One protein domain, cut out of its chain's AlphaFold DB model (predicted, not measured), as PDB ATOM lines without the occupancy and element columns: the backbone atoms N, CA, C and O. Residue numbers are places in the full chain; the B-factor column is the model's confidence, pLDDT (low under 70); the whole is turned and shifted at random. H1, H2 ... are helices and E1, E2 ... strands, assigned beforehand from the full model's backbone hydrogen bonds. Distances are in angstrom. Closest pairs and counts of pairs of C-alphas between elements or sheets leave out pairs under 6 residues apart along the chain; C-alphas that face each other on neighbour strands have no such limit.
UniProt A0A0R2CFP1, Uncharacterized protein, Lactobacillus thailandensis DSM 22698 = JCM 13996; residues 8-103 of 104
ATOM      1  N   THR A   8     158.089 216.232 169.787       79.44
ATOM      2  CA  THR A   8     158.868 216.471 171.009       79.44
ATOM      3  C   THR A   8     160.310 215.991 170.859       79.44
ATOM      4  O   THR A   8     161.226 216.716 171.247       79.44
ATOM      5  N   ALA A   9     160.532 214.811 170.278       80.38
ATOM      6  CA  ALA A   9     161.861 214.254 170.038       80.38
ATOM      7  C   ALA A   9     162.662 215.125 169.063       80.38
ATOM      8  O   ALA A   9     163.811 215.460 169.344       80.38
ATOM      9  N   ALA A  10     162.027 215.585 167.983       80.88
ATOM     10  CA  ALA A  10     162.646 216.480 167.008       80.88
ATOM     11  C   ALA A  10     163.062 217.830 167.628       80.88
ATOM     12  O   ALA A  10     164.168 218.325 167.403       80.88
ATOM     13  N   LYS A  11     162.202 218.409 168.476       85.25
ATOM     14  CA  LYS A  11     162.518 219.641 169.217       85.25
ATOM     15  C   LYS A  11     163.634 219.440 170.238       85.25
ATOM     16  O   LYS A  11     164.491 220.311 170.366       85.25
ATOM     17  N   ALA A  12     163.634 218.317 170.954       85.19
ATOM     18  CA  ALA A  12     164.694 217.981 171.901       85.19
ATOM     19  C   ALA A  12     166.039 217.772 171.189       85.19
ATOM     20  O   ALA A  12     167.063 218.247 171.669       85.19
ATOM     21  N   PHE A  13     166.020 217.125 170.023       85.31
ATOM     22  CA  PHE A  13     167.194 216.923 169.182       85.31
ATOM     23  C   PHE A  13     167.843 218.254 168.785       85.31
ATOM     24  O   PHE A  13     169.031 218.451 169.023       85.31
ATOM     25  N   LEU A  14     167.049 219.216 168.297       86.75
ATOM     26  CA  LEU A  14     167.554 220.557 167.990       86.75
ATOM     27  C   LEU A  14     168.057 221.298 169.242       86.75
ATOM     28  O   LEU A  14     169.093 221.958 169.196       86.75
ATOM     29  N   ALA A  15     167.339 221.194 170.365       85.88
ATOM     30  CA  ALA A  15     167.708 221.876 171.605       85.88
ATOM     31  C   ALA A  15     169.048 221.388 172.183       85.88
ATOM     32  O   ALA A  15     169.804 222.197 172.713       85.88
ATOM     33  N   ASN A  16     169.362 220.097 172.047       82.25
ATOM     34  CA  ASN A  16     170.619 219.520 172.536       82.25
ATOM     35  C   ASN A  16     171.856 220.061 171.804       82.25
ATOM     36  O   ASN A  16     172.949 220.035 172.360       82.25
ATOM     37  N   ALA A  17     171.689 220.567 170.582       79.25
ATOM     38  CA  ALA A  17     172.775 221.132 169.792       79.25
ATOM     39  C   ALA A  17     173.022 222.626 170.065       79.25
ATOM     40  O   ALA A  17     174.000 223.185 169.574       79.25
ATOM     41  N   ALA A  18     172.132 223.297 170.809       70.38
ATOM     42  CA  ALA A  18     172.104 224.759 170.918       70.38
ATOM     43  C   ALA A  18     173.320 225.377 171.627       70.38
ATOM     44  O   ALA A  18     173.569 226.573 171.469       70.38
ATOM     45  N   ASP A  19     174.075 224.573 172.377       74.94
ATOM     46  CA  ASP A  19     175.242 225.028 173.134       74.94
ATOM     47  C   ASP A  19     176.553 224.989 172.323       74.94
ATOM     48  O   ASP A  19     177.567 225.530 172.771       74.94
ATOM     49  N   GLU A  20     176.543 224.410 171.118       80.56
ATOM     50  CA  GLU A  20     177.722 224.295 170.255       80.56
ATOM     51  C   GLU A  20     177.793 225.479 169.262       80.56
ATOM     52  O   GLU A  20     176.951 225.605 168.368       80.56
ATOM     53  N   PRO A  21     178.783 226.389 169.380       80.56
ATOM     54  CA  PRO A  21     178.787 227.668 168.659       80.56
ATOM     55  C   PRO A  21     178.978 227.539 167.141       80.56
ATOM     56  O   PRO A  21     178.548 228.425 166.397       80.56
ATOM     57  N   ASP A  22     179.622 226.455 166.706       88.56
ATOM     58  CA  ASP A  22     179.909 226.154 165.302       88.56
ATOM     59  C   ASP A  22     178.948 225.107 164.717       88.56
ATOM     60  O   ASP A  22     179.050 224.784 163.533       88.56
ATOM     61  N   ALA A  23     177.998 224.598 165.511       91.00
ATOM     62  CA  ALA A  23     177.103 223.556 165.049       91.00
ATOM     63  C   ALA A  23     176.156 224.057 163.951       91.00
ATOM     64  O   ALA A  23     175.626 225.178 163.983       91.00
ATOM     65  N   VAL A  24     175.901 223.176 162.989       93.69
ATOM     66  CA  VAL A  24     174.965 223.374 161.887       93.69
ATOM     67  C   VAL A  24     173.854 222.336 161.998       93.69
ATOM     68  O   VAL A  24     174.092 221.133 162.043       93.69
ATOM     69  N   PHE A  25     172.615 222.816 162.030       93.69
ATOM     70  CA  PHE A  25     171.430 221.998 161.850       93.69
ATOM     71  C   PHE A  25     171.154 221.847 160.359       93.69
ATOM     72  O   PHE A  25     170.998 222.834 159.637       93.69
ATOM     73  N   VAL A  26     171.060 220.606 159.905       93.31
ATOM     74  CA  VAL A  26     170.702 220.275 158.535       93.31
ATOM     75  C   VAL A  26     169.333 219.618 158.537       93.31
ATOM     76  O   VAL A  26     169.107 218.603 159.197       93.31
ATOM     77  N   ARG A  27     168.410 220.193 157.771       92.88
ATOM     78  CA  ARG A  27     167.100 219.603 157.506       92.88
ATOM     79  C   ARG A  27     167.067 219.078 156.085       92.88
ATOM     80  O   ARG A  27     167.310 219.837 155.148       92.88
ATOM     81  N   ILE A  28     166.720 217.810 155.937       92.50
ATOM     82  CA  ILE A  28     166.414 217.178 154.661       92.50
ATOM     83  C   ILE A  28     164.924 216.853 154.660       92.50
ATOM     84  O   ILE A  28     164.453 216.037 155.446       92.50
ATOM     85  N   GLU A  29     164.176 217.534 153.808       91.12
ATOM     86  CA  GLU A  29     162.735 217.343 153.646       91.12
ATOM     87  C   GLU A  29     162.500 216.474 152.417       91.12
ATOM     88  O   GLU A  29     162.900 216.872 151.325       91.12
ATOM     89  N   PHE A  30     161.912 215.290 152.595       90.25
ATOM     90  CA  PHE A  30     161.596 214.385 151.494       90.25
ATOM     91  C   PHE A  30     160.157 214.612 151.015       90.25
ATOM     92  O   PHE A  30     159.220 214.621 151.805       90.25
ATOM     93  N   PHE A  31     159.976 214.783 149.707       88.94
ATOM     94  CA  PHE A  31     158.660 214.937 149.072       88.94
ATOM     95  C   PHE A  31     158.045 213.597 148.653       88.94
ATOM     96  O   PHE A  31     156.840 213.519 148.414       88.94
ATOM     97  N   ASP A  32     158.876 212.557 148.576       83.38
ATOM     98  CA  ASP A  32     158.498 211.180 148.285       83.38
ATOM     99  C   ASP A  32     159.017 210.260 149.406       83.38
ATOM    100  O   ASP A  32     160.074 210.541 149.976       83.38
ATOM    101  N   PRO A  33     158.343 209.135 149.715       78.50
ATOM    102  CA  PRO A  33     158.835 208.181 150.705       78.50
ATOM    103  C   PRO A  33     160.205 207.610 150.322       78.50
ATOM    104  O   PRO A  33     160.382 207.088 149.218       78.50
ATOM    105  N   VAL A  34     161.150 207.647 151.260       82.56
ATOM    106  CA  VAL A  34     162.500 207.095 151.097       82.56
ATOM    107  C   VAL A  34     162.791 206.107 152.226       82.56
ATOM    108  O   VAL A  34     162.580 206.411 153.395       82.56
ATOM    109  N   ASP A  35     163.294 204.923 151.870       84.00
ATOM    110  CA  ASP A  35     163.798 203.930 152.825       84.00
ATOM    111  C   ASP A  35     165.312 204.124 152.998       84.00
ATOM    112  O   ASP A  35     166.118 203.549 152.266       84.00
ATOM    113  N   LEU A  36     165.691 205.026 153.908       84.81
ATOM    114  CA  LEU A  36     167.081 205.379 154.195       84.81
ATOM    115  C   LEU A  36     167.326 205.395 155.704       84.81
ATOM    116  O   LEU A  36     166.713 206.161 156.443       84.81
ATOM    117  N   ASP A  37     168.306 204.616 156.151       88.75
ATOM    118  CA  ASP A  37     168.850 204.715 157.504       88.75
ATOM    119  C   ASP A  37     170.284 205.268 157.447       88.75
ATOM    120  O   ASP A  37     171.249 204.513 157.274       88.75
ATOM    121  N   PRO A  38     170.464 206.595 157.563       88.94
ATOM    122  CA  PRO A  38     171.778 207.210 157.422       88.94
ATOM    123  C   PRO A  38     172.703 206.908 158.608       88.94
ATOM    124  O   PRO A  38     173.920 206.940 158.441       88.94
ATOM    125  N   ALA A  39     172.154 206.557 159.778       89.31
ATOM    126  CA  ALA A  39     172.938 206.218 160.963       89.31
ATOM    127  C   ALA A  39     173.644 204.858 160.824       89.31
ATOM    128  O   ALA A  39     174.708 204.647 161.410       89.31
ATOM    129  N   SER A  40     173.089 203.940 160.023       89.00
ATOM    130  CA  SER A  40     173.731 202.663 159.691       89.00
ATOM    131  C   SER A  40     174.435 202.660 158.328       89.00
ATOM    132  O   SER A  40     175.281 201.792 158.083       89.00
ATOM    133  N   HIS A  41     174.158 203.639 157.460       91.19
ATOM    134  CA  HIS A  41     174.760 203.714 156.131       91.19
ATOM    135  C   HIS A  41     176.276 204.001 156.206       91.19
ATOM    136  O   HIS A  41     176.690 205.009 156.790       91.19
ATOM    137  N   PRO A  42     177.141 203.178 155.571       91.69
ATOM    138  CA  PRO A  42     178.599 203.265 155.719       91.69
ATOM    139  C   PRO A  42     179.182 204.615 155.291       91.69
ATOM    140  O   PRO A  42     180.202 205.034 155.830       91.69
ATOM    141  N   ASP A  43     178.529 205.296 154.347       92.00
ATOM    142  CA  ASP A  43     178.964 206.596 153.839       92.00
ATOM    143  C   ASP A  43     178.360 207.815 154.542       92.00
ATOM    144  O   ASP A  43     178.880 208.915 154.333       92.00
ATOM    145  N   LEU A  44     177.295 207.647 155.333       93.06
ATOM    146  CA  LEU A  44     176.537 208.764 155.922       93.06
ATOM    147  C   LEU A  44     176.655 208.837 157.446       93.06
ATOM    148  O   LEU A  44     176.573 209.928 158.003       93.06
ATOM    149  N   LYS A  45     176.903 207.708 158.115       91.94
ATOM    150  CA  LYS A  45     176.933 207.600 159.582       91.94
ATOM    151  C   LYS A  45     177.896 208.568 160.285       91.94
ATOM    152  O   LYS A  45     177.674 208.908 161.436       91.94
ATOM    153  N   ASP A  46     178.949 209.004 159.591       90.25
ATOM    154  CA  ASP A  46     179.999 209.868 160.141       90.25
ATOM    155  C   ASP A  46     179.788 211.358 159.782       90.25
ATOM    156  O   ASP A  46     180.668 212.177 160.027       90.25
ATOM    157  N   MET A  47     178.654 211.726 159.166       92.25
ATOM    158  CA  MET A  47     178.349 213.120 158.794       92.25
ATOM    159  C   MET A  47     177.825 213.974 159.959       92.25
ATOM    160  O   MET A  47     177.687 215.183 159.799       92.25
ATOM    161  N   GLY A  48     177.515 213.352 161.097       90.38
ATOM    162  CA  GLY A  48     176.961 213.988 162.288       90.38
ATOM    163  C   GLY A  48     175.941 213.081 162.973       90.38
ATOM    164  O   GLY A  48     175.891 211.875 162.717       90.38
ATOM    165  N   GLU A  49     175.126 213.657 163.847       91.81
ATOM    166  CA  GLU A  49     174.049 212.935 164.523       91.81
ATOM    167  C   GLU A  49     172.778 213.004 163.684       91.81
ATOM    168  O   GLU A  49     172.376 214.091 163.287       91.81
ATOM    169  N   TRP A  50     172.146 211.865 163.408       91.19
ATOM    170  CA  TRP A  50     170.939 211.775 162.582       91.19
ATOM    171  C   TRP A  50     169.700 211.525 163.442       91.19
ATOM    172  O   TRP A  50     169.746 210.702 164.355       91.19
ATOM    173  N   GLU A  51     168.576 212.149 163.095       90.06
ATOM    174  CA  GLU A  51     167.273 211.848 163.694       90.06
ATOM    175  C   GLU A  51     166.154 211.988 162.653       90.06
ATOM    176  O   GLU A  51     166.072 212.977 161.923       90.06
ATOM    177  N   TRP A  52     165.263 211.000 162.594       87.62
ATOM    178  CA  TRP A  52     164.056 211.064 161.769       87.62
ATOM    179  C   TRP A  52     162.916 211.767 162.512       87.62
ATOM    180  O   TRP A  52     162.653 211.489 163.683       87.62
ATOM    181  N   ASN A  53     162.201 212.638 161.804       84.62
ATOM    182  CA  ASN A  53     160.894 213.148 162.199       84.62
ATOM    183  C   ASN A  53     159.829 212.570 161.257       84.62
ATOM    184  O   ASN A  53     159.417 213.203 160.281       84.62
ATOM    185  N   ASP A  54     159.379 211.355 161.581       74.81
ATOM    186  CA  ASP A  54     158.437 210.561 160.777       74.81
ATOM    187  C   ASP A  54     157.084 211.254 160.547       74.81
ATOM    188  O   ASP A  54     156.346 210.908 159.632       74.81
ATOM    189  N   LYS A  55     156.713 212.219 161.400       76.25
ATOM    190  CA  LYS A  55     155.443 212.950 161.279       76.25
ATOM    191  C   LYS A  55     155.457 213.944 160.110       76.25
ATOM    192  O   LYS A  55     154.386 214.321 159.636       76.25
ATOM    193  N   HIS A  56     156.640 214.378 159.685       70.75
ATOM    194  CA  HIS A  56     156.820 215.427 158.682       70.75
ATOM    195  C   HIS A  56     157.679 214.979 157.493       70.75
ATOM    196  O   HIS A  56     158.053 215.821 156.688       70.75
ATOM    197  N   ASP A  57     158.019 213.688 157.390       78.25
ATOM    198  CA  ASP A  57     158.916 213.153 156.352       78.25
ATOM    199  C   ASP A  57     160.262 213.912 156.280       78.25
ATOM    200  O   ASP A  57     160.881 214.081 155.226       78.25
ATOM    201  N   HIS A  58     160.730 214.395 157.439       81.75
ATOM    202  CA  HIS A  58     161.998 215.105 157.562       81.75
ATOM    203  C   HIS A  58     163.062 214.188 158.155       81.75
ATOM    204  O   HIS A  58     162.891 213.638 159.246       81.75
ATOM    205  N   LEU A  59     164.211 214.128 157.497       88.06
ATOM    206  CA  LEU A  59     165.448 213.671 158.099       88.06
ATOM    207  C   LEU A  59     166.218 214.885 158.615       88.06
ATOM    208  O   LEU A  59     166.437 215.864 157.903       88.06
ATOM    209  N   MET A  60     166.624 214.829 159.872       89.81
ATOM    210  CA  MET A  60     167.374 215.882 160.537       89.81
ATOM    211  C   MET A  60     168.786 215.399 160.827       89.81
ATOM    212  O   MET A  60     169.008 214.222 161.118       89.81
ATOM    213  N   LEU A  61     169.729 216.331 160.785       91.19
ATOM    214  CA  LEU A  61     171.112 216.106 161.157       91.19
ATOM    215  C   LEU A  61     171.627 217.283 161.984       91.19
ATOM    216  O   LEU A  61     171.365 218.442 161.660       91.19
ATOM    217  N   ILE A  62     172.390 216.979 163.027       90.00
ATOM    218  CA  ILE A  62     173.252 217.947 163.705       90.00
ATOM    219  C   ILE A  62     174.695 217.641 163.328       90.00
ATOM    220  O   ILE A  62     175.220 216.570 163.632       90.00
ATOM    221  N   ASP A  63     175.328 218.606 162.668       91.00
ATOM    222  CA  ASP A  63     176.761 218.642 162.421       91.00
ATOM    223  C   ASP A  63     177.411 219.522 163.506       91.00
ATOM    224  O   ASP A  63     177.307 220.749 163.427       91.00
ATOM    225  N   PRO A  64     178.033 218.935 164.544       84.44
ATOM    226  CA  PRO A  64     178.480 219.681 165.720       84.44
ATOM    227  C   PRO A  64     179.624 220.660 165.426       84.44
ATOM    228  O   PRO A  64     179.803 221.621 166.170       84.44
ATOM    229  N   ASP A  65     180.397 220.442 164.356       86.75
ATOM    230  CA  ASP A  65     181.547 221.279 163.997       86.75
ATOM    231  C   ASP A  65     181.351 222.097 162.710       86.75
ATOM    232  O   ASP A  65     182.263 222.831 162.300       86.75
ATOM    233  N   GLY A  66     180.179 221.955 162.076       87.56
ATOM    234  CA  GLY A  66     179.811 222.606 160.820       87.56
ATOM    235  C   GLY A  66     180.699 222.206 159.639       87.56
ATOM    236  O   GLY A  66     180.822 222.968 158.672       87.56
ATOM    237  N   LYS A  67     181.408 221.076 159.742       89.19
ATOM    238  CA  LYS A  67     182.367 220.574 158.744       89.19
ATOM    239  C   LYS A  67     182.150 219.104 158.404       89.19
ATOM    240  O   LYS A  67     182.698 218.648 157.394       89.19
ATOM    241  N   SER A  68     181.420 218.363 159.231       91.69
ATOM    242  CA  SER A  68     181.206 216.926 159.064       91.69
ATOM    243  C   SER A  68     180.180 216.635 157.968       91.69
ATOM    244  O   SER A  68     180.339 215.675 157.201       91.69
ATOM    245  N   PHE A  69     179.167 217.490 157.815       93.38
ATOM    246  CA  PHE A  69     178.176 217.334 156.765       93.38
ATOM    247  C   PHE A  69     178.757 217.693 155.395       93.38
ATOM    248  O   PHE A  69     179.258 218.787 155.145       93.38
ATOM    249  N   ASN A  70     178.653 216.754 154.452       93.38
ATOM    250  CA  ASN A  70     179.058 216.964 153.069       93.38
ATOM    251  C   ASN A  70     177.861 216.756 152.145       93.38
ATOM    252  O   ASN A  70     177.600 215.635 151.693       93.38
ATOM    253  N   ALA A  71     177.178 217.854 151.817       92.25
ATOM    254  CA  ALA A  71     175.984 217.842 150.979       92.25
ATOM    255  C   ALA A  71     176.217 217.118 149.641       92.25
ATOM    256  O   ALA A  71     175.399 216.309 149.209       92.25
ATOM    257  N   ARG A  72     177.372 217.322 148.993       92.56
ATOM    258  CA  ARG A  72     177.688 216.659 147.716       92.56
ATOM    259  C   ARG A  72     177.817 215.140 147.863       92.56
ATOM    260  O   ARG A  72     177.363 214.406 146.979       92.56
ATOM    261  N   LYS A  73     178.455 214.663 148.937       93.62
ATOM    262  CA  LYS A  73     178.566 213.227 149.235       93.62
ATOM    263  C   LYS A  73     177.182 212.647 149.526       93.62
ATOM    264  O   LYS A  73     176.837 211.637 148.923       93.62
ATOM    265  N   PHE A  74     176.386 213.325 150.352       94.06
ATOM    266  CA  PHE A  74     175.013 212.934 150.673       94.06
ATOM    267  C   PHE A  74     174.155 212.771 149.409       94.06
ATOM    268  O   PHE A  74     173.657 211.680 149.144       94.06
ATOM    269  N   MET A  75     174.095 213.795 148.550       93.19
ATOM    270  CA  MET A  75     173.348 213.738 147.284       93.19
ATOM    271  C   MET A  75     173.842 212.616 146.354       93.19
ATOM    272  O   MET A  75     173.056 211.996 145.637       93.19
ATOM    273  N   THR A  76     175.150 212.331 146.357       93.88
ATOM    274  CA  THR A  76     175.730 211.249 145.545       93.88
ATOM    275  C   THR A  76     175.282 209.870 146.026       93.88
ATOM    276  O   THR A  76     174.984 209.027 145.181       93.88
ATOM    277  N   VAL A  77     175.222 209.654 147.345       93.38
ATOM    278  CA  VAL A  77     174.705 208.416 147.953       93.38
ATOM    279  C   VAL A  77     173.225 208.252 147.619       93.38
ATOM    280  O   VAL A  77     172.856 207.248 147.024       93.38
ATOM    281  N   LEU A  78     172.407 209.285 147.851       93.06
ATOM    282  CA  LEU A  78     170.975 209.249 147.535       93.06
ATOM    283  C   LEU A  78     170.701 208.874 146.076       93.06
ATOM    284  O   LEU A  78     169.878 208.005 145.796       93.06
ATOM    285  N   ARG A  79     171.440 209.468 145.134       92.69
ATOM    286  CA  ARG A  79     171.309 209.127 143.714       92.69
ATOM    287  C   ARG A  79     171.708 207.681 143.417       92.69
ATOM    288  O   ARG A  79     171.090 207.053 142.560       92.69
ATOM    289  N   HIS A  80     172.759 207.172 144.060       93.00
ATOM    290  CA  HIS A  80     173.183 205.779 143.904       93.00
ATOM    291  C   HIS A  80     172.112 204.808 144.419       93.00
ATOM    292  O   HIS A  80     171.863 203.782 143.788       93.00
ATOM    293  N   ASP A  81     171.419 205.192 145.488       89.56
ATOM    294  CA  ASP A  81     170.345 204.414 146.107       89.56
ATOM    295  C   ASP A  81     168.984 204.620 145.415       89.56
ATOM    296  O   ASP A  81     167.960 204.093 145.846       89.56
ATOM    297  N   GLY A  82     168.963 205.345 144.291       91.00
ATOM    298  CA  GLY A  82     167.787 205.513 143.437       91.00
ATOM    299  C   GLY A  82     166.854 206.658 143.831       91.00
ATOM    300  O   GLY A  82     165.793 206.797 143.223       91.00
ATOM    301  N   VAL A  83     167.240 207.503 144.790       90.75
ATOM    302  CA  VAL A  83     166.482 208.696 145.188       90.75
ATOM    303  C   VAL A  83     166.822 209.856 144.238       90.75
ATOM    304  O   VAL A  83     167.986 210.262 144.150       90.75
ATOM    305  N   PRO A  84     165.847 210.412 143.495       89.75
ATOM    306  CA  PRO A  84     166.110 211.510 142.572       89.75
ATOM    307  C   PRO A  84     166.369 212.821 143.327       89.75
ATOM    308  O   PRO A  84     165.795 213.067 144.383       89.75
ATOM    309  N   GLU A  85     167.180 213.712 142.750       87.69
ATOM    310  CA  GLU A  85     167.484 215.035 143.337       87.69
ATOM    311  C   GLU A  85     166.238 215.926 143.506       87.69
ATOM    312  O   GLU A  85     166.265 216.893 144.253       87.69
ATOM    313  N   THR A  86     165.132 215.599 142.832       88.88
ATOM    314  CA  THR A  86     163.846 216.297 142.965       88.88
ATOM    315  C   THR A  86     162.975 215.778 144.108       88.88
ATOM    316  O   THR A  86     161.930 216.370 144.357       88.88
ATOM    317  N   ALA A  87     163.351 214.675 144.763       90.06
ATOM    318  CA  ALA A  87     162.573 214.080 145.853       90.06
ATOM    319  C   ALA A  87     162.892 214.688 147.223       90.06
ATOM    320  O   ALA A  87     162.298 214.266 148.210       90.06
ATOM    321  N   TYR A  88     163.825 215.642 147.312       92.56
ATOM    322  CA  TYR A  88     164.185 216.251 148.585       92.56
ATOM    323  C   TYR A  88     164.684 217.690 148.465       92.56
ATOM    324  O   TYR A  88     165.163 218.129 147.418       92.56
ATOM    325  N   GLU A  89     164.627 218.411 149.580       92.50
ATOM    326  CA  GLU A  89     165.285 219.700 149.779       92.50
ATOM    327  C   GLU A  89     166.249 219.611 150.969       92.50
ATOM    328  O   GLU A  89     165.884 219.102 152.025       92.50
ATOM    329  N   VAL A  90     167.475 220.127 150.814       93.25
ATOM    330  CA  VAL A  90     168.469 220.219 151.897       93.25
ATOM    331  C   VAL A  90     168.615 221.672 152.333       93.25
ATOM    332  O   VAL A  90     168.864 222.550 151.505       93.25
ATOM    333  N   ARG A  91     168.505 221.929 153.638       92.88
ATOM    334  CA  ARG A  91     168.742 223.243 154.246       92.88
ATOM    335  C   ARG A  91     169.756 223.133 155.373       92.88
ATOM    336  O   ARG A  91     169.517 222.409 156.329       92.88
ATOM    337  N   GLU A  92     170.837 223.898 155.276       93.75
ATOM    338  CA  GLU A  92     171.853 224.051 156.322       93.75
ATOM    339  C   GLU A  92     171.609 225.363 157.076       93.75
ATOM    340  O   GLU A  92     171.474 226.429 156.467       93.75
ATOM    341  N   ILE A  93     171.503 225.290 158.399       92.88
ATOM    342  CA  ILE A  93     171.106 226.401 159.264       92.88
ATOM    343  C   ILE A  93     172.046 226.401 160.472       92.88
ATOM    344  O   ILE A  93     172.096 225.398 161.180       92.88
ATOM    345  N   PRO A  94     172.788 227.487 160.757       92.56
ATOM    346  CA  PRO A  94     173.548 227.580 162.001       92.56
ATOM    347  C   PRO A  94     172.624 227.324 163.196       92.56
ATOM    348  O   PRO A  94     171.552 227.926 163.266       92.56
ATOM    349  N   VAL A  95     173.011 226.462 164.141       90.25
ATOM    350  CA  VAL A  95     172.091 226.042 165.219       90.25
ATOM    351  C   VAL A  95     171.607 227.237 166.045       90.25
ATOM    352  O   VAL A  95     170.430 227.312 166.388       90.25
ATOM    353  N   LYS A  96     172.462 228.240 166.269       88.75
ATOM    354  CA  LYS A  96     172.094 229.505 166.935       88.75
ATOM    355  C   LYS A  96     170.934 230.269 166.273       88.75
ATOM    356  O   LYS A  96     170.276 231.070 166.933       88.75
ATOM    357  N   ASP A  97     170.713 230.048 164.977       90.00
ATOM    358  CA  ASP A  97     169.659 230.671 164.174       90.00
ATOM    359  C   ASP A  97     168.472 229.712 163.938       90.00
ATOM    360  O   ASP A  97     167.415 230.125 163.446       90.00
ATOM    361  N   ALA A  98     168.625 228.431 164.293       88.25
ATOM    362  CA  ALA A  98     167.608 227.411 164.133       88.25
ATOM    363  C   ALA A  98     166.538 227.541 165.227       88.25
ATOM    364  O   ALA A  98     166.819 227.532 166.424       88.25
ATOM    365  N   LYS A  99     165.277 227.664 164.806       86.56
ATOM    366  CA  LYS A  99     164.139 227.766 165.719       86.56
ATOM    367  C   LYS A  99     163.379 226.440 165.817       86.56
ATOM    368  O   LYS A  99     163.333 225.712 164.823       86.56
ATOM    369  N   PRO A 100     162.714 226.146 166.948       83.50
ATOM    370  CA  PRO A 100     161.931 224.920 167.115       83.50
ATOM    371  C   PRO A 100     160.837 224.717 166.059       83.50
ATOM    372  O   PRO A 100     160.456 223.584 165.787       83.50
ATOM    373  N   GLU A 101     160.327 225.787 165.448       83.88
ATOM    374  CA  GLU A 101     159.321 225.706 164.382       83.88
ATOM    375  C   GLU A 101     159.866 225.112 163.072       83.88
ATOM    376  O   GLU A 101     159.088 224.789 162.183       83.88
ATOM    377  N   LEU A 102     161.187 224.954 162.926       80.06
ATOM    378  CA  LEU A 102     161.795 224.312 161.753       80.06
ATOM    379  C   LEU A 102     161.623 222.791 161.734       80.06
ATOM    380  O   LEU A 102     161.792 222.185 160.671       80.06
ATOM    381  N   VAL A 103     161.334 222.210 162.901       78.00
ATOM    382  CA  VAL A 103     161.199 220.768 163.143       78.00
ATOM    383  C   VAL A 103     159.783 220.380 163.591       78.00
ATOM    384  O   VAL A 103     159.569 219.240 164.002       78.00
TER     385      VAL A 103
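AT A GLANCE: This is residues 8 to 103 of the 104 residues of an uncharacterized protein of Lactobacillus thailandensis DSM 22698 = JCM 13996 (UniProt A0A0R2CFP1). A twisted sheet of four strands makes the core, with helix H1 packed along E2 and E3, and H2 at the opposite end of the body, only grazing the sheet. The 96 printed residues run H1 E1 E2 E3 H2 E4; the antiparallel sheet has the order E2, E3, E1, E4. The class is mixed, with under half of the residues in named elements; the whole is compact, radius of gyration of the C-alphas 12.6 A, spanning 36 by 27 by 21 A.

HOW THE PARTS SIT: Look first at inner strands E1, residues 24 to 30, and E3, residues 58 to 63: N 26 and O 61 are 2.8 A apart, within hydrogen-bond range. Edge strand E4, residues 88 to 94, neighbours E1, with N 27 and O 91 at 2.9 A. Edge strand E2, residues 49 to 53, forms a hairpin with E3, with N 51 and O 60 at 2.9 A. H1, residues 8 to 16, is on the sheet over E2 and E3 at a height of 9.7 A; its closest C-alphas to E2 are those of Ala 10 and Asn 53, 6.1 A apart. H2, residues 71 to 80, only grazes the sheet with residues 71 to 78. E3, H2 and E4 form a split strand-helix-strand unit, two strands running the same way with E1 between them, its crossover right-handed. In H1 and H2 every O i to N i+4 pair is within hydrogen-bond range.

IN THESE COORDINATES: Find C-alpha 8 at (158.868, 216.471, 171.009), where H1 begins its 12.2 A. E1 measures 19.2 A, E2 13.4 A, E3 15.9 A and H2 14.3 A; E4 runs 19.9 A to C-alpha 94 at (173.548, 227.580, 162.001).

THE WHOLE: The C-alphas of Asp 19 and Gly 82, the two farthest apart, are 36.3 A apart. The printed part has no cut; the link E1 to E2, residues 31 to 48, is long. No printed residue is under 70 in pLDDT.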